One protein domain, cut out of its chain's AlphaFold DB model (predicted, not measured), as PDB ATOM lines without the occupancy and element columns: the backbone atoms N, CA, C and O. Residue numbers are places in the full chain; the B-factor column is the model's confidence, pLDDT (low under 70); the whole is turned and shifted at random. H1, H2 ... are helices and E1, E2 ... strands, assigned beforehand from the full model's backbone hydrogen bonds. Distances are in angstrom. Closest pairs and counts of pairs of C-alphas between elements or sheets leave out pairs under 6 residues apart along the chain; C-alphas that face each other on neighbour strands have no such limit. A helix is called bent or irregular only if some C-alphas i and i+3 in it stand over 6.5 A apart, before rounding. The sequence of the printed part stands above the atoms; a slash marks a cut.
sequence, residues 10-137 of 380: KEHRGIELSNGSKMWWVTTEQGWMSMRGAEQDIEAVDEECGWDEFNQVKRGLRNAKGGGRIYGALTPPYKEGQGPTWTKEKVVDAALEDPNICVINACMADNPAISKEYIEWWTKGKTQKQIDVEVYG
ATOM      1  N   LYS A  10     246.830 214.983 279.626       53.94
ATOM      2  CA  LYS A  10     245.743 214.003 279.829       53.94
ATOM      3  C   LYS A  10     244.414 214.446 279.195       53.94
ATOM      4  O   LYS A  10     243.660 213.604 278.722       53.94
ATOM      5  N   GLU A  11     244.173 215.754 279.140       55.41
ATOM      6  CA  GLU A  11     242.978 216.384 278.561       55.41
ATOM      7  C   GLU A  11     242.923 216.304 277.026       55.41
ATOM      8  O   GLU A  11     241.838 216.324 276.454       55.41
ATOM      9  N   HIS A  12     244.071 216.150 276.354       57.88
ATOM     10  CA  HIS A  12     244.167 216.183 274.891       57.88
ATOM     11  C   HIS A  12     244.682 214.889 274.253       57.88
ATOM     12  O   HIS A  12     244.853 214.880 273.039       57.88
ATOM     13  N   ARG A  13     244.930 213.821 275.037       74.12
ATOM     14  CA  ARG A  13     245.496 212.532 274.571       74.12
ATOM     15  C   ARG A  13     246.494 212.756 273.429       74.12
ATOM     16  O   ARG A  13     246.287 212.294 272.312       74.12
ATOM     17  N   GLY A  14     247.531 213.543 273.697       79.88
ATOM     18  CA  GLY A  14     248.479 213.961 272.675       79.88
ATOM     19  C   GLY A  14     249.879 214.177 273.227       79.88
ATOM     20  O   GLY A  14     250.060 214.410 274.426       79.88
ATOM     21  N   ILE A  15     250.865 214.065 272.342       86.50
ATOM     22  CA  ILE A  15     252.267 214.370 272.611       86.50
ATOM     23  C   ILE A  15     252.705 215.471 271.652       86.50
ATOM     24  O   ILE A  15     252.447 215.410 270.452       86.50
ATOM     25  N   GLU A  16     253.411 216.456 272.195       87.50
ATOM     26  CA  GLU A  16     254.165 217.440 271.431       87.50
ATOM     27  C   GLU A  16     255.653 217.092 271.522       87.50
ATOM     28  O   GLU A  16     256.196 216.860 272.607       87.50
ATOM     29  N   LEU A  17     256.296 216.981 270.367       87.12
ATOM     30  CA  LEU A  17     257.714 216.678 270.239       87.12
ATOM     31  C   LEU A  17     258.534 217.973 270.292       87.12
ATOM     32  O   LEU A  17     258.033 219.067 270.042       87.12
ATOM     33  N   SER A  18     259.830 217.855 270.583       86.56
ATOM     34  CA  SER A  18     260.734 219.008 270.740       86.56
ATOM     35  C   SER A  18     260.893 219.864 269.479       86.56
ATOM     36  O   SER A  18     261.301 221.017 269.571       86.56
ATOM     37  N   ASN A  19     260.574 219.316 268.308       87.00
ATOM     38  CA  ASN A  19     260.577 220.017 267.026       87.00
ATOM     39  C   ASN A  19     259.232 220.707 266.706       87.00
ATOM     40  O   ASN A  19     259.066 221.210 265.599       87.00
ATOM     41  N   GLY A  20     258.269 220.694 267.635       85.25
ATOM     42  CA  GLY A  20     256.933 221.269 267.457       85.25
ATOM     43  C   GLY A  20     255.929 220.359 266.741       85.25
ATOM     44  O   GLY A  20     254.778 220.758 266.558       85.25
ATOM     45  N   SER A  21     256.320 219.141 266.343       84.75
ATOM     46  CA  SER A  21     255.381 218.150 265.807       84.75
ATOM     47  C   SER A  21     254.414 217.677 266.890       84.75
ATOM     48  O   SER A  21     254.790 217.536 268.054       84.75
ATOM     49  N   LYS A  22     253.169 217.395 266.503       87.75
ATOM     50  CA  LYS A  22     252.107 216.980 267.426       87.75
ATOM     51  C   LYS A  22     251.495 215.668 266.968       87.75
ATOM     52  O   LYS A  22     251.275 215.469 265.778       87.75
ATOM     53  N   MET A  23     251.221 214.796 267.924       88.38
ATOM     54  CA  MET A  23     250.543 213.523 267.718       88.38
ATOM     55  C   MET A  23     249.364 213.441 268.677       88.38
ATOM     56  O   MET A  23     249.493 213.818 269.841       88.38
ATOM     57  N   TRP A  24     248.234 212.940 268.187       86.50
ATOM     58  CA  TRP A  24     246.979 212.851 268.926       86.50
ATOM     59  C   TRP A  24     246.402 211.449 268.755       86.50
ATOM     60  O   TRP A  24     246.441 210.905 267.654       86.50
ATOM     61  N   TRP A  25     245.850 210.881 269.825       86.19
ATOM     62  CA  TRP A  25     245.161 209.593 269.774       86.19
ATOM     63  C   TRP A  25     243.661 209.788 269.887       86.19
ATOM     64  O   TRP A  25     243.161 210.414 270.826       86.19
ATOM     65  N   VAL A  26     242.946 209.175 268.953       84.19
ATOM     66  CA  VAL A  26     241.487 209.124 268.929       84.19
ATOM     67  C   VAL A  26     241.033 207.681 268.794       84.19
ATOM     68  O   VAL A  26     241.766 206.838 268.287       84.19
ATOM     69  N   THR A  27     239.825 207.399 269.264       84.69
ATOM     70  CA  THR A  27     239.171 206.109 269.050       84.69
ATOM     71  C   THR A  27     237.915 206.315 268.213       84.69
ATOM     72  O   THR A  27     237.372 207.421 268.122       84.69
ATOM     73  N   THR A  28     237.414 205.244 267.611       80.19
ATOM     74  CA  THR A  28     236.132 205.252 266.888       80.19
ATOM     75  C   THR A  28     234.952 205.626 267.790       80.19
ATOM     76  O   THR A  28     233.971 206.202 267.333       80.19
ATOM     77  N   GLU A  29     235.065 205.382 269.095       78.12
ATOM     78  CA  GLU A  29     234.057 205.764 270.086       78.12
ATOM     79  C   GLU A  29     234.221 207.212 270.579       78.12
ATOM     80  O   GLU A  29     233.250 207.841 270.998       78.12
ATOM     81  N   GLN A  30     235.445 207.757 270.561       73.50
ATOM     82  CA  GLN A  30     235.770 209.036 271.193       73.50
ATOM     83  C   GLN A  30     236.770 209.857 270.371       73.50
ATOM     84  O   GLN A  30     237.885 209.430 270.083       73.50
ATOM     85  N   GLY A  31     236.413 211.110 270.084       72.12
ATOM     86  CA  GLY A  31     237.348 212.104 269.543       72.12
ATOM     87  C   GLY A  31     237.546 212.075 268.025       72.12
ATOM     88  O   GLY A  31     238.027 213.061 267.472       72.12
ATOM     89  N   TRP A  32     237.110 211.038 267.301       77.12
ATOM     90  CA  TRP A  32     237.207 211.048 265.831       77.12
ATOM     91  C   TRP A  32     236.339 212.143 265.187       77.12
ATOM     92  O   TRP A  32     236.715 212.722 264.171       77.12
ATOM     93  N   MET A  33     235.196 212.489 265.799       80.50
ATOM     94  CA  MET A  33     234.321 213.555 265.299       80.50
ATOM     95  C   MET A  33     235.001 214.929 265.304       80.50
ATOM     96  O   MET A  33     234.784 215.705 264.378       80.50
ATOM     97  N   SER A  34     235.854 215.209 266.295       77.25
ATOM     98  CA  SER A  34     236.660 216.437 266.335       77.25
ATOM     99  C   SER A  34     237.828 216.429 265.349       77.25
ATOM    100  O   SER A  34     238.351 217.491 265.035       77.25
ATOM    101  N   MET A  35     238.214 215.258 264.835       77.75
ATOM    102  CA  MET A  35     239.246 215.129 263.801       77.75
ATOM    103  C   MET A  35     238.688 215.267 262.382       77.75
ATOM    104  O   MET A  35     239.451 215.332 261.420       77.75
ATOM    105  N   ARG A  36     237.361 215.337 262.215       76.00
ATOM    106  CA  ARG A  36     236.737 215.510 260.898       76.00
ATOM    107  C   ARG A  36     237.179 216.834 260.281       76.00
ATOM    108  O   ARG A  36     236.785 217.903 260.739       76.00
ATOM    109  N   GLY A  37     237.972 216.752 259.216       68.81
ATOM    110  CA  GLY A  37     238.503 217.930 258.530       68.81
ATOM    111  C   GLY A  37     239.556 218.708 259.323       68.81
ATOM    112  O   GLY A  37     239.922 219.797 258.894       68.81
ATOM    113  N   ALA A  38     240.046 218.168 260.445       79.06
ATOM    114  CA  ALA A  38     241.219 218.715 261.112       79.06
ATOM    115  C   ALA A  38     242.446 218.534 260.209       79.06
ATOM    116  O   ALA A  38     242.607 217.490 259.578       79.06
ATOM    117  N   GLU A  39     243.299 219.553 260.128       83.19
ATOM    118  CA  GLU A  39     244.504 219.488 259.303       83.19
ATOM    119  C   GLU A  39     245.512 218.511 259.907       83.19
ATOM    120  O   GLU A  39     245.866 218.616 261.083       83.19
ATOM    121  N   GLN A  40     245.980 217.567 259.093       84.81
ATOM    122  CA  GLN A  40     246.967 216.576 259.502       84.81
ATOM    123  C   GLN A  40     247.857 216.161 258.330       84.81
ATOM    124  O   GLN A  40     247.408 216.099 257.186       84.81
ATOM    125  N   ASP A  41     249.117 215.852 258.633       88.06
ATOM    126  CA  ASP A  41     250.093 215.357 257.653       88.06
ATOM    127  C   ASP A  41     250.052 213.829 257.514       88.06
ATOM    128  O   ASP A  41     250.340 213.275 256.452       88.06
ATOM    129  N   ILE A  42     249.720 213.133 258.605       89.75
ATOM    130  CA  ILE A  42     249.735 211.675 258.688       89.75
ATOM    131  C   ILE A  42     248.503 211.202 259.451       89.75
ATOM    132  O   ILE A  42     248.197 211.719 260.523       89.75
ATOM    133  N   GLU A  43     247.854 210.175 258.919       90.31
ATOM    134  CA  GLU A  43     246.849 209.386 259.622       90.31
ATOM    135  C   GLU A  43     247.423 207.991 259.886       90.31
ATOM    136  O   GLU A  43     247.850 207.300 258.961       90.31
ATOM    137  N   ALA A  44     247.474 207.588 261.154       91.38
ATOM    138  CA  ALA A  44     247.862 206.240 261.550       91.38
ATOM    139  C   ALA A  44     246.626 205.508 262.074       91.38
ATOM    140  O   ALA A  44     245.954 206.008 262.976       91.38
ATOM    141  N   VAL A  45     246.331 204.345 261.501       91.19
ATOM    142  CA  VAL A  45     245.163 203.529 261.835       91.19
ATOM    143  C   VAL A  45     245.639 202.199 262.399       91.19
ATOM    144  O   VAL A  45     246.435 201.502 261.768       91.19
ATOM    145  N   ASP A  46     245.146 201.881 263.588       90.56
ATOM    146  CA  ASP A  46     245.336 200.600 264.258       90.56
ATOM    147  C   ASP A  46     243.986 199.881 264.288       90.56
ATOM    148  O   ASP A  46     243.013 200.419 264.822       90.56
ATOM    149  N   GLU A  47     243.944 198.702 263.672       87.94
ATOM    150  CA  GLU A  47     242.746 197.910 263.387       87.94
ATOM    151  C   GLU A  47     241.691 198.598 262.502       87.94
ATOM    152  O   GLU A  47     241.655 199.813 262.297       87.94
ATOM    153  N   GLU A  48     240.824 197.790 261.891       86.75
ATOM    154  CA  GLU A  48     239.806 198.314 260.984       86.75
ATOM    155  C   GLU A  48     238.722 199.114 261.728       86.75
ATOM    156  O   GLU A  48     238.007 198.592 262.584       86.75
ATOM    157  N   CYS A  49     238.541 200.378 261.335       86.75
ATOM    158  CA  CYS A  49     237.389 201.198 261.703       86.75
ATOM    159  C   CYS A  49     236.287 201.146 260.630       86.75
ATOM    160  O   CYS A  49     236.464 200.569 259.557       86.75
ATOM    161  N   GLY A  50     235.127 201.748 260.896       85.81
ATOM    162  CA  GLY A  50     234.094 201.876 259.871       85.81
ATOM    163  C   GLY A  50     234.537 202.786 258.716       85.81
ATOM    164  O   GLY A  50     235.350 203.702 258.871       85.81
ATOM    165  N   TRP A  51     234.024 202.500 257.516       87.00
ATOM    166  CA  TRP A  51     234.429 203.209 256.299       87.00
ATOM    167  C   TRP A  51     234.118 204.709 256.357       87.00
ATOM    168  O   TRP A  51     234.903 205.529 255.873       87.00
ATOM    169  N   ASP A  52     232.985 205.082 256.949       84.38
ATOM    170  CA  ASP A  52     232.584 206.481 257.047       84.38
ATOM    171  C   ASP A  52     233.486 207.246 258.017       84.38
ATOM    172  O   ASP A  52     233.885 208.374 257.726       84.38
ATOM    173  N   GLU A  53     233.870 206.627 259.131       86.62
ATOM    174  CA  GLU A  53     234.836 207.153 260.088       86.62
ATOM    175  C   GLU A  53     236.179 207.413 259.402       86.62
ATOM    176  O   GLU A  53     236.662 208.551 259.405       86.62
ATOM    177  N   PHE A  54     236.725 206.390 258.738       88.38
ATOM    178  CA  PHE A  54     237.983 206.471 257.996       88.38
ATOM    179  C   PHE A  54     237.951 207.588 256.948       88.38
ATOM    180  O   PHE A  54     238.813 208.463 256.899       88.38
ATOM    181  N   ASN A  55     236.914 207.611 256.108       86.44
ATOM    182  CA  ASN A  55     236.834 208.549 254.995       86.44
ATOM    183  C   ASN A  55     236.661 210.006 255.461       86.44
ATOM    184  O   ASN A  55     237.086 210.935 254.771       86.44
ATOM    185  N   GLN A  56     236.043 210.239 256.621       83.31
ATOM    186  CA  GLN A  56     235.884 211.585 257.176       83.31
ATOM    187  C   GLN A  56     237.184 212.124 257.783       83.31
ATOM    188  O   GLN A  56     237.464 213.314 257.627       83.31
ATOM    189  N   VAL A  57     237.982 211.272 258.431       84.50
ATOM    190  CA  VAL A  57     239.298 211.652 258.973       84.50
ATOM    191  C   VAL A  57     240.314 211.828 257.839       84.50
ATOM    192  O   VAL A  57     240.982 212.862 257.772       84.50
ATOM    193  N   LYS A  58     240.295 210.943 256.833       86.06
ATOM    194  CA  LYS A  58     241.102 211.044 255.604       86.06
ATOM    195  C   LYS A  58     240.978 212.394 254.891       86.06
ATOM    196  O   LYS A  58     241.925 212.852 254.253       86.06
ATOM    197  N   ARG A  59     239.831 213.083 254.988       80.31
ATOM    198  CA  ARG A  59     239.653 214.437 254.414       80.31
ATOM    199  C   ARG A  59     240.612 215.467 255.009       80.31
ATOM    200  O   ARG A  59     240.976 216.399 254.298       80.31
ATOM    201  N   GLY A  60     241.030 215.292 256.261       78.69
ATOM    202  CA  GLY A  60     241.991 216.158 256.948       78.69
ATOM    203  C   GLY A  60     243.384 216.175 256.313       78.69
ATOM    204  O   GLY A  60     244.111 217.160 256.430       78.69
ATOM    205  N   LEU A  61     243.723 215.135 255.542       82.94
ATOM    206  CA  LEU A  61     244.996 215.018 254.819       82.94
ATOM    207  C   LEU A  61     245.077 215.931 253.584       82.94
ATOM    208  O   LEU A  61     246.128 216.032 252.957       82.94
ATOM    209  N   ARG A  62     243.978 216.601 253.203       70.38
ATOM    210  CA  ARG A  62     243.910 217.448 251.996       70.38
ATOM    211  C   ARG A  62     244.750 218.720 252.092       70.38
ATOM    212  O   ARG A  62     245.160 219.237 251.056       70.38
ATOM    213  N   ASN A  63     245.022 219.203 253.304       63.22
ATOM    214  CA  ASN A  63     245.789 220.436 253.512       63.22
ATOM    215  C   ASN A  63     247.301 220.179 253.610       63.22
ATOM    216  O   ASN A  63     248.100 221.109 253.472       63.22
ATOM    217  N   ALA A  64     247.715 218.913 253.734       61.38
ATOM    218  CA  ALA A  64     249.101 218.513 253.563       61.38
ATOM    219  C   ALA A  64     249.451 218.629 252.076       61.38
ATOM    220  O   ALA A  64     249.099 217.739 251.311       61.38
ATOM    221  N   LYS A  65     250.077 219.747 251.674       59.94
ATOM    222  CA  LYS A  65     250.485 220.170 250.310       59.94
ATOM    223  C   LYS A  65     250.806 219.021 249.322       59.94
ATOM    224  O   LYS A  65     251.961 218.806 248.965       59.94
ATOM    225  N   GLY A  66     249.780 218.300 248.869       55.16
ATOM    226  CA  GLY A  66     249.866 217.139 247.979       55.16
ATOM    227  C   GLY A  66     250.508 215.857 248.539       55.16
ATOM    228  O   GLY A  66     250.875 215.013 247.728       55.16
ATOM    229  N   GLY A  67     250.685 215.685 249.859       68.81
ATOM    230  CA  GLY A  67     251.600 214.653 250.392       68.81
ATOM    231  C   GLY A  67     251.186 213.908 251.662       68.81
ATOM    232  O   GLY A  67     252.025 213.205 252.226       68.81
ATOM    233  N   GLY A  68     249.943 214.060 252.128       85.56
ATOM    234  CA  GLY A  68     249.475 213.362 253.326       85.56
ATOM    235  C   GLY A  68     249.557 211.838 253.177       85.56
ATOM    236  O   GLY A  68     249.282 211.301 252.103       85.56
ATOM    237  N   ARG A  69     249.950 211.133 254.243       89.88
ATOM    238  CA  ARG A  69     250.126 209.668 254.220       89.88
ATOM    239  C   ARG A  69     249.208 208.972 255.208       89.88
ATOM    240  O   ARG A  69     248.970 209.478 256.300       89.88
ATOM    241  N   ILE A  70     248.754 207.784 254.825       91.62
ATOM    242  CA  ILE A  70     248.023 206.879 255.707       91.62
ATOM    243  C   ILE A  70     248.925 205.683 255.993       91.62
ATOM    244  O   ILE A  70     249.432 205.064 255.058       91.62
ATOM    245  N   TYR A  71     249.108 205.358 257.267       93.38
ATOM    246  CA  TYR A  71     249.747 204.121 257.704       93.38
ATOM    247  C   TYR A  71     248.710 203.284 258.444       93.38
ATOM    248  O   TYR A  71     248.174 203.727 259.453       93.38
ATOM    249  N   GLY A  72     248.407 202.094 257.931       91.88
ATOM    250  CA  GLY A  72     247.444 201.180 258.541       91.88
ATOM    251  C   GLY A  72     248.115 199.892 258.992       91.88
ATOM    252  O   GLY A  72     248.781 199.243 258.186       91.88
ATOM    253  N   ALA A  73     247.909 199.513 260.249       90.88
ATOM    254  CA  ALA A  73     248.110 198.152 260.730       90.88
ATOM    255  C   ALA A  73     246.721 197.541 260.937       90.88
ATOM    256  O   ALA A  73     245.978 197.974 261.810       90.88
ATOM    257  N   LEU A  74     246.332 196.610 260.065       88.00
ATOM    258  CA  LEU A  74     244.960 196.111 259.990       88.00
ATOM    259  C   LEU A  74     244.973 194.587 260.039       88.00
ATOM    260  O   LEU A  74     245.523 193.952 259.135       88.00
ATOM    261  N   THR A  75     244.334 194.003 261.050       83.31
ATOM    262  CA  THR A  75     244.016 192.578 261.035       83.31
ATOM    263  C   THR A  75     242.712 192.398 260.256       83.31
ATOM    264  O   THR A  75     241.741 193.100 260.546       83.31
ATOM    265  N   PRO A  76     242.630 191.490 259.262       82.69
ATOM    266  CA  PRO A  76     241.369 191.245 258.578       82.69
ATOM    267  C   PRO A  76     240.294 190.851 259.600       82.69
ATOM    268  O   PRO A  76     240.473 189.858 260.312       82.69
ATOM    269  N   PRO A  77     239.179 191.591 259.703       77.31
ATOM    270  CA  PRO A  77     238.154 191.257 260.674       77.31
ATOM    271  C   PRO A  77     237.531 189.912 260.304       77.31
ATOM    272  O   PRO A  77     237.100 189.690 259.170       77.31
ATOM    273  N   TYR A  78     237.468 189.009 261.280       73.00
ATOM    274  CA  TYR A  78     236.865 187.696 261.110       73.00
ATOM    275  C   TYR A  78     235.690 187.508 262.055       73.00
ATOM    276  O   TYR A  78     235.816 187.544 263.279       73.00
ATOM    277  N   LYS A  79     234.539 187.222 261.456       70.31
ATOM    278  CA  LYS A  79     233.383 186.650 262.127       70.31
ATOM    279  C   LYS A  79     232.869 185.520 261.255       70.31
ATOM    280  O   LYS A  79     232.835 185.642 260.031       70.31
ATOM    281  N   GLU A  80     232.478 184.411 261.869       63.38
ATOM    282  CA  GLU A  80     231.958 183.275 261.117       63.38
ATOM    283  C   GLU A  80     230.760 183.701 260.249       63.38
ATOM    284  O   GLU A  80     229.827 184.351 260.723       63.38
ATOM    285  N   GLY A  81     230.820 183.381 258.952       60.47
ATOM    286  CA  GLY A  81     229.804 183.764 257.967       60.47
ATOM    287  C   GLY A  81     229.902 185.200 257.436       60.47
ATOM    288  O   GLY A  81     229.157 185.541 256.518       60.47
ATOM    289  N   GLN A  82     230.812 186.028 257.955       66.00
ATOM    290  CA  GLN A  82     231.061 187.374 257.444       66.00
ATOM    291  C   GLN A  82     232.081 187.327 256.298       66.00
ATOM    292  O   GLN A  82     233.129 186.691 256.403       66.00
ATOM    293  N   GLY A  83     231.751 187.992 255.189       65.25
ATOM    294  CA  GLY A  83     232.682 188.210 254.085       65.25
ATOM    295  C   GLY A  83     233.760 189.247 254.426       65.25
ATOM    296  O   GLY A  83     233.729 189.850 255.501       65.25
ATOM    297  N   PRO A  84     234.707 189.489 253.511       72.94
ATOM    298  CA  PRO A  84     235.712 190.514 253.697       72.94
ATOM    299  C   PRO A  84     235.063 191.896 253.734       72.94
ATOM    300  O   PRO A  84     234.014 192.150 253.140       72.94
ATOM    301  N   THR A  85     235.714 192.798 254.446       82.56
ATOM    302  CA  THR A  85     235.232 194.147 254.720       82.56
ATOM    303  C   THR A  85     235.767 195.168 253.715       82.56
ATOM    304  O   THR A  85     236.364 194.815 252.691       82.56
ATOM    305  N   TRP A  86     235.511 196.459 253.957       85.81
ATOM    306  CA  TRP A  86     235.864 197.525 253.016       85.81
ATOM    307  C   TRP A  86     237.375 197.620 252.787       85.81
ATOM    308  O   TRP A  86     237.798 198.000 251.699       85.81
ATOM    309  N   THR A  87     238.190 197.245 253.770       88.44
ATOM    310  CA  THR A  87     239.656 197.230 253.688       88.44
ATOM    311  C   THR A  87     240.158 196.264 252.614       88.44
ATOM    312  O   THR A  87     241.068 196.610 251.858       88.44
ATOM    313  N   LYS A  88     239.508 195.106 252.427       86.31
ATOM    314  CA  LYS A  88     239.815 194.206 251.304       86.31
ATOM    315  C   LYS A  88     239.598 194.893 249.963       86.31
ATOM    316  O   LYS A  88     240.494 194.892 249.132       86.31
ATOM    317  N   GLU A  89     238.428 195.495 249.753       83.06
ATOM    318  CA  GLU A  89     238.080 196.090 248.459       83.06
ATOM    319  C   GLU A  89     238.857 197.388 248.183       83.06
ATOM    320  O   GLU A  89     239.367 197.593 247.087       83.06
ATOM    321  N   LYS A  90     238.901 198.300 249.156       87.12
ATOM    322  CA  LYS A  90     239.379 199.677 248.969       87.12
ATOM    323  C   LYS A  90     240.870 199.849 249.231       87.12
ATOM    324  O   LYS A  90     241.402 200.900 248.886       87.12
ATOM    325  N   VAL A  91     241.517 198.871 249.866       89.56
ATOM    326  CA  VAL A  91     242.952 198.919 250.174       89.56
ATOM    327  C   VAL A  91     243.667 197.755 249.502       89.56
ATOM    328  O   VAL A  91     244.492 197.990 248.630       89.56
ATOM    329  N   VAL A  92     243.329 196.507 249.845       88.00
ATOM    330  CA  VAL A  92     244.065 195.331 249.344       88.00
ATOM    331  C   VAL A  92     243.893 195.127 247.841       88.00
ATOM    332  O   VAL A  92     244.882 195.030 247.125       88.00
ATOM    333  N   ASP A  93     242.655 195.097 247.353       84.31
ATOM    334  CA  ASP A  93     242.377 194.907 245.927       84.31
ATOM    335  C   ASP A  93     242.752 196.144 245.116       84.31
ATOM    336  O   ASP A  93     243.294 196.023 244.020       84.31
ATOM    337  N   ALA A  94     242.528 197.333 245.680       86.06
ATOM    338  CA  ALA A  94     242.923 198.589 245.057       86.06
ATOM    339  C   ALA A  94     244.446 198.700 244.861       86.06
ATOM    340  O   ALA A  94     244.877 199.267 243.863       86.06
ATOM    341  N   ALA A  95     245.265 198.115 245.742       89.69
ATOM    342  CA  ALA A  95     246.727 198.106 245.605       89.69
ATOM    343  C   ALA A  95     247.240 197.355 244.365       89.69
ATOM    344  O   ALA A  95     248.386 197.543 243.967       89.69
ATOM    345  N   LEU A  96     246.409 196.515 243.738       80.81
ATOM    346  CA  LEU A  96     246.757 195.854 242.476       80.81
ATOM    347  C   LEU A  96     246.771 196.828 241.288       80.81
ATOM    348  O   LEU A  96     247.383 196.534 240.262       80.81
ATOM    349  N   GLU A  97     246.072 197.957 241.411       81.56
ATOM    350  CA  GLU A  97     245.846 198.921 240.331       81.56
ATOM    351  C   GLU A  97     246.385 200.320 240.678       81.56
ATOM    352  O   GLU A  97     246.839 201.038 239.788       81.56
ATOM    353  N   ASP A  98     246.373 200.712 241.957       84.75
ATOM    354  CA  ASP A  98     246.802 202.030 242.429       84.75
ATOM    355  C   ASP A  98     248.234 201.986 243.002       84.75
ATOM    356  O   ASP A  98     248.439 201.471 244.107       84.75
ATOM    357  N   PRO A  99     249.233 202.581 242.320       88.19
ATOM    358  CA  PRO A  99     250.619 202.589 242.787       88.19
ATOM    359  C   PRO A  99     250.835 203.407 244.072       88.19
ATOM    360  O   PRO A  99     251.915 203.343 244.658       88.19
ATOM    361  N   ASN A 100     249.843 204.184 244.522       88.75
ATOM    362  CA  ASN A 100     249.913 204.934 245.777       88.75
ATOM    363  C   ASN A 100     249.521 204.095 246.999       88.75
ATOM    364  O   ASN A 100     249.623 204.580 248.129       88.75
ATOM    365  N   ILE A 101     249.068 202.855 246.796       92.25
ATOM    366  CA  ILE A 101     248.702 201.941 247.871       92.25
ATOM    367  C   ILE A 101     249.733 200.815 247.912       92.25
ATOM    368  O   ILE A 101     249.867 200.029 246.981       92.25
ATOM    369  N   CYS A 102     250.458 200.721 249.024       92.50
ATOM    370  CA  CYS A 102     251.369 199.616 249.288       92.50
ATOM    371  C   CYS A 102     250.769 198.728 250.374       92.50
ATOM    372  O   CYS A 102     250.470 199.203 251.471       92.50
ATOM    373  N   VAL A 103     250.602 197.443 250.068       91.69
ATOM    374  CA  VAL A 103     250.099 196.445 251.012       91.69
ATOM    375  C   VAL A 103     251.191 195.426 251.263       91.69
ATOM    376  O   VAL A 103     251.670 194.768 250.342       91.69
ATOM    377  N   ILE A 104     251.564 195.298 252.530       90.12
ATOM    378  CA  ILE A 104     252.497 194.284 253.005       90.12
ATOM    379  C   ILE A 104     251.675 193.297 253.823       90.12
ATOM    380  O   ILE A 104     251.105 193.661 254.851       90.12
ATOM    381  N   ASN A 105     251.585 192.056 253.350       88.62
ATOM    382  CA  ASN A 105     251.031 190.979 254.156       88.62
ATOM    383  C   ASN A 105     252.103 190.553 255.167       88.62
ATOM    384  O   ASN A 105     253.205 190.183 254.770       88.62
ATOM    385  N   ALA A 106     251.781 190.666 256.452       87.31
ATOM    386  CA  ALA A 106     252.621 190.194 257.538       87.31
ATOM    387  C   ALA A 106     251.946 188.986 258.186       87.31
ATOM    388  O   ALA A 106     250.763 189.048 258.530       87.31
ATOM    389  N   CYS A 107     252.695 187.904 258.369       89.31
ATOM    390  CA  CYS A 107     252.237 186.732 259.095       89.31
ATOM    391  C   CYS A 107     252.928 186.611 260.454       89.31
ATOM    392  O   CYS A 107     254.013 187.137 260.703       89.31
ATOM    393  N   MET A 108     252.309 185.855 261.352       89.44
ATOM    394  CA  MET A 108     252.852 185.568 262.675       89.44
ATOM    395  C   MET A 108     254.224 184.877 262.604       89.44
ATOM    396  O   MET A 108     255.061 185.093 263.477       89.44
ATOM    397  N   ALA A 109     254.471 184.084 261.555       86.44
ATOM    398  CA  ALA A 109     255.756 183.423 261.332       86.44
ATOM    399  C   ALA A 109     256.861 184.378 260.836       86.44
ATOM    400  O   ALA A 109     258.034 184.020 260.918       86.44
ATOM    401  N   ASP A 110     256.513 185.588 260.382       88.12
ATOM    402  CA  ASP A 110     257.487 186.621 260.010       88.12
ATOM    403  C   ASP A 110     258.039 187.359 261.237       88.12
ATOM    404  O   ASP A 110     259.029 188.084 261.134       88.12
ATOM    405  N   ASN A 111     257.419 187.191 262.412       91.75
ATOM    406  CA  ASN A 111     257.876 187.820 263.643       91.75
ATOM    407  C   ASN A 111     258.987 186.976 264.298       91.75
ATOM    408  O   ASN A 111     258.690 185.932 264.884       91.75
ATOM    409  N   PRO A 112     260.256 187.434 264.300       92.50
ATOM    410  CA  PRO A 112     261.373 186.664 264.852       92.50
ATOM    411  C   PRO A 112     261.279 186.450 266.370       92.50
ATOM    412  O   PRO A 112     262.000 185.618 266.913       92.50
ATOM    413  N   ALA A 113     260.409 187.189 267.066       94.50
ATOM    414  CA  ALA A 113     260.156 186.998 268.489       94.50
ATOM    415  C   ALA A 113     259.180 185.842 268.785       94.50
ATOM    416  O   ALA A 113     259.019 185.473 269.948       94.50
ATOM    417  N   ILE A 114     258.518 185.277 267.769       92.19
ATOM    418  CA  ILE A 114     257.521 184.218 267.930       92.19
ATOM    419  C   ILE A 114     258.124 182.870 267.522       92.19
ATOM    420  O   ILE A 114     258.482 182.638 266.370       92.19
ATOM    421  N   SER A 115     258.208 181.944 268.478       93.75
ATOM    422  CA  SER A 115     258.672 180.571 268.245       93.75
ATOM    423  C   SER A 115     257.632 179.726 267.500       93.75
ATOM    424  O   SER A 115     256.429 179.912 267.701       93.75
ATOM    425  N   LYS A 116     258.075 178.724 266.732       92.44
ATOM    426  CA  LYS A 116     257.183 177.793 266.014       92.44
ATOM    427  C   LYS A 116     256.262 177.024 266.960       92.44
ATOM    428  O   LYS A 116     255.077 176.882 266.681       92.44
ATOM    429  N   GLU A 117     256.783 176.620 268.113       94.44
ATOM    430  CA  GLU A 117     256.060 175.884 269.151       94.44
ATOM    431  C   GLU A 117     254.876 176.701 269.692       94.44
ATOM    432  O   GLU A 117     253.802 176.166 269.964       94.44
ATOM    433  N   TYR A 118     255.046 178.023 269.798       94.56
ATOM    434  CA  TYR A 118     253.968 178.926 270.193       94.56
ATOM    435  C   TYR A 118     252.887 179.031 269.115       94.56
ATOM    436  O   TYR A 118     251.705 179.028 269.448       94.56
ATOM    437  N   ILE A 119     253.263 179.082 267.832       91.50
ATOM    438  CA  ILE A 119     252.301 179.108 266.717       91.50
ATOM    439  C   ILE A 119     251.486 177.807 266.692       91.50
ATOM    440  O   ILE A 119     250.260 177.841 266.582       91.50
ATOM    441  N   GLU A 120     252.135 176.654 266.856       91.94
ATOM    442  CA  GLU A 120     251.460 175.353 266.944       91.94
ATOM    443  C   GLU A 120     250.484 175.294 268.125       91.94
ATOM    444  O   GLU A 120     249.336 174.870 267.982       91.94
ATOM    445  N   TRP A 121     250.907 175.777 269.295       94.75
ATOM    446  CA  TRP A 121     250.032 175.872 270.458       94.75
ATOM    447  C   TRP A 121     248.851 176.831 270.224       94.75
ATOM    448  O   TRP A 121     247.710 176.470 270.513       94.75
ATOM    449  N   TRP A 122     249.099 178.011 269.648       90.62
ATOM    450  CA  TRP A 122     248.098 179.048 269.366       90.62
ATOM    451  C   TRP A 122     247.042 178.610 268.347       90.62
ATOM    452  O   TRP A 122     245.888 179.036 268.407       90.62
ATOM    453  N   THR A 123     247.430 177.761 267.397       91.81
ATOM    454  CA  THR A 123     246.545 177.254 266.336       91.81
ATOM    455  C   THR A 123     245.722 176.041 266.762       91.81
ATOM    456  O   THR A 123     244.772 175.663 266.073       91.81
ATOM    457  N   LYS A 124     246.019 175.444 267.921       92.56
ATOM    458  CA  LYS A 124     245.313 174.264 268.417       92.56
ATOM    459  C   LYS A 124     243.832 174.567 268.666       92.56
ATOM    460  O   LYS A 124     243.479 175.425 269.467       92.56
ATOM    461  N   GLY A 125     242.957 173.809 268.005       87.19
ATOM    462  CA  GLY A 125     241.502 173.946 268.138       87.19
ATOM    463  C   GLY A 125     240.880 175.052 267.280       87.19
ATOM    464  O   GLY A 125     239.665 175.226 267.330       87.19
ATOM    465  N   LYS A 126     241.675 175.765 266.472       87.69
ATOM    466  CA  LYS A 126     241.174 176.726 265.486       87.69
ATOM    467  C   LYS A 126     240.840 176.028 264.173       87.69
ATOM    468  O   LYS A 126     241.482 175.060 263.772       87.69
ATOM    469  N   THR A 127     239.829 176.540 263.485       83.75
ATOM    470  CA  THR A 127     239.522 176.132 262.111       83.75
ATOM    471  C   THR A 127     240.591 176.645 261.147       83.75
ATOM    472  O   THR A 127     241.238 177.658 261.411       83.75
ATOM    473  N   GLN A 128     240.735 176.009 259.981       81.38
ATOM    474  CA  GLN A 128     241.682 176.470 258.959       81.38
ATOM    475  C   GLN A 128     241.434 177.935 258.553       81.38
ATOM    476  O   GLN A 128     242.387 178.684 258.388       81.38
ATOM    477  N   LYS A 129     240.165 178.376 258.492       76.06
ATOM    478  CA  LYS A 129     239.802 179.774 258.197       76.06
ATOM    479  C   LYS A 129     240.306 180.746 259.270       76.06
ATOM    480  O   LYS A 129     240.831 181.798 258.930       76.06
ATOM    481  N   GLN A 130     240.187 180.387 260.549       80.38
ATOM    482  CA  GLN A 130     240.737 181.194 261.645       80.38
ATOM    483  C   GLN A 130     242.260 181.257 261.583       80.38
ATOM    484  O   GLN A 130     242.833 182.320 261.773       80.38
ATOM    485  N   ILE A 131     242.918 180.138 261.274       87.44
ATOM    486  CA  ILE A 131     244.373 180.097 261.103       87.44
ATOM    487  C   ILE A 131     244.793 181.007 259.938       87.44
ATOM    488  O   ILE A 131     245.700 181.819 260.084       87.44
ATOM    489  N   ASP A 132     244.115 180.915 258.796       85.19
ATOM    490  CA  ASP A 132     244.391 181.738 257.618       85.19
ATOM    491  C   ASP A 132     244.276 183.243 257.905       85.19
ATOM    492  O   ASP A 132     245.134 184.008 257.466       85.19
ATOM    493  N   VAL A 133     243.275 183.665 258.680       83.75
ATOM    494  CA  VAL A 133     243.121 185.075 259.063       83.75
ATOM    495  C   VAL A 133     244.124 185.483 260.142       83.75
ATOM    496  O   VAL A 133     244.898 186.413 259.947       83.75
ATOM    497  N   GLU A 134     244.120 184.795 261.281       84.69
ATOM    498  CA  GLU A 134     244.804 185.253 262.496       84.69
ATOM    499  C   GLU A 134     246.316 185.000 262.471       84.69
ATOM    500  O   GLU A 134     247.066 185.692 263.152       84.69
ATOM    501  N   VAL A 135     246.776 183.995 261.720       86.94
ATOM    502  CA  VAL A 135     248.206 183.655 261.616       86.94
ATOM    503  C   VAL A 135     248.803 184.205 260.331       86.94
ATOM    504  O   VAL A 135     249.932 184.687 260.350       86.94
ATOM    505  N   TYR A 136     248.063 184.141 259.223       86.50
ATOM    506  CA  TYR A 136     248.576 184.487 257.893       86.50
ATOM    507  C   TYR A 136     248.017 185.796 257.321       86.50
ATOM    508  O   TYR A 136     248.321 186.138 256.179       86.50
ATOM    509  N   GLY A 137     247.186 186.527 258.072       83.31
ATOM    510  CA  GLY A 137     246.650 187.819 257.638       83.31
ATOM    511  C   GLY A 137     245.826 187.733 256.351       83.31
ATOM    512  O   GLY A 137     245.749 188.705 255.596       83.31
TER     513      GLY A 137
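What this domain is: This is residues 10 to 137 of the 380 residues of an uncharacterized protein of viral metagenome (UniProt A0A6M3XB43). A small parallel sheet of two strands, E3 and E4, has H1 over one face and H2 near the start of H1, and with these it makes the larger body of a loose model. Beyond E3 lies the small hairpin E1 and E2, and at the far end H3 and H4 form a separate helical head, reached through the long stretch 97 to 115. The printed part has 128 residues, with the order E1, E2, E3, H1, E4, H2, H3, H4. The class is mixed, helices and strands, with under half of the residues in named elements. The radius of gyration of the C-alphas is 17.6 A, and the spans are 47 by 34 by 28 A.

How they stand to each other: Look first at E3, residues 42 to 46, and E4, residues 69 to 73: they are parallel neighbours at 11 degrees, with N 45 and O 71 2.8 A apart, and N 73 and O 45 2.9 A apart, within hydrogen-bond range. With H1, residues 51 to 63, they make a strand-helix-strand unit, two parallel neighbour strands with a helix between them in the chain, whose crossover is right-handed. The closest C-alphas of E3 and H1 are those of Ile 42 and Leu 61, 7.0 A apart. H2, residues 86 to 96, is close to H1 but not clearly touching, with the closest C-alphas, those of Trp 51 and Trp 86, 6.7 A apart and a steep tilt of 54 degrees, the same way. E2, residues 22 to 24, and E3 are near each other, with 5 pairs of C-alphas within 10 A. E2 forms an antiparallel hairpin with E1, residues 14 to 16, where N 15 and O 23 are 2.9 A apart, within hydrogen-bond range. H3, residues 116 to 123, and H4, residues 128 to 134, are close but not clearly touching: the closest C-alphas, those of Thr 123 and Ile 131, are 6.3 A apart. Both are apart from E3 and E4. Every O i to N i+4 pair is within hydrogen-bond range in H3 and H4, against 5 of 9 in H1 and 4 of 7 in H2.

Where its parts are: Find C-alpha 42 at (249.735, 211.675, 258.688), where E3 begins its 13.2 A; E4 covers 13.4 A. H1 runs 20.8 A from C-alpha 51 and is only just irregular, with C-alphas 60 and 63 6.7 A apart. H2 measures 15.2 A, H3 10.7 A and H4 10.0 A, ending at C-alpha 134, (244.804, 185.253, 262.496). E1 and E2 measure 6.8 A each.

The domain as a whole: The two C-alphas farthest apart, those of Lys 65 and Gly 125, are 50.4 A apart. The printed part has no cut. The links E2 to E3, E4 to H2 and H2 to H3 are long. Look for pLDDT under 70 at residues 10 to 12, 37, 63 to 67 and 80 to 83.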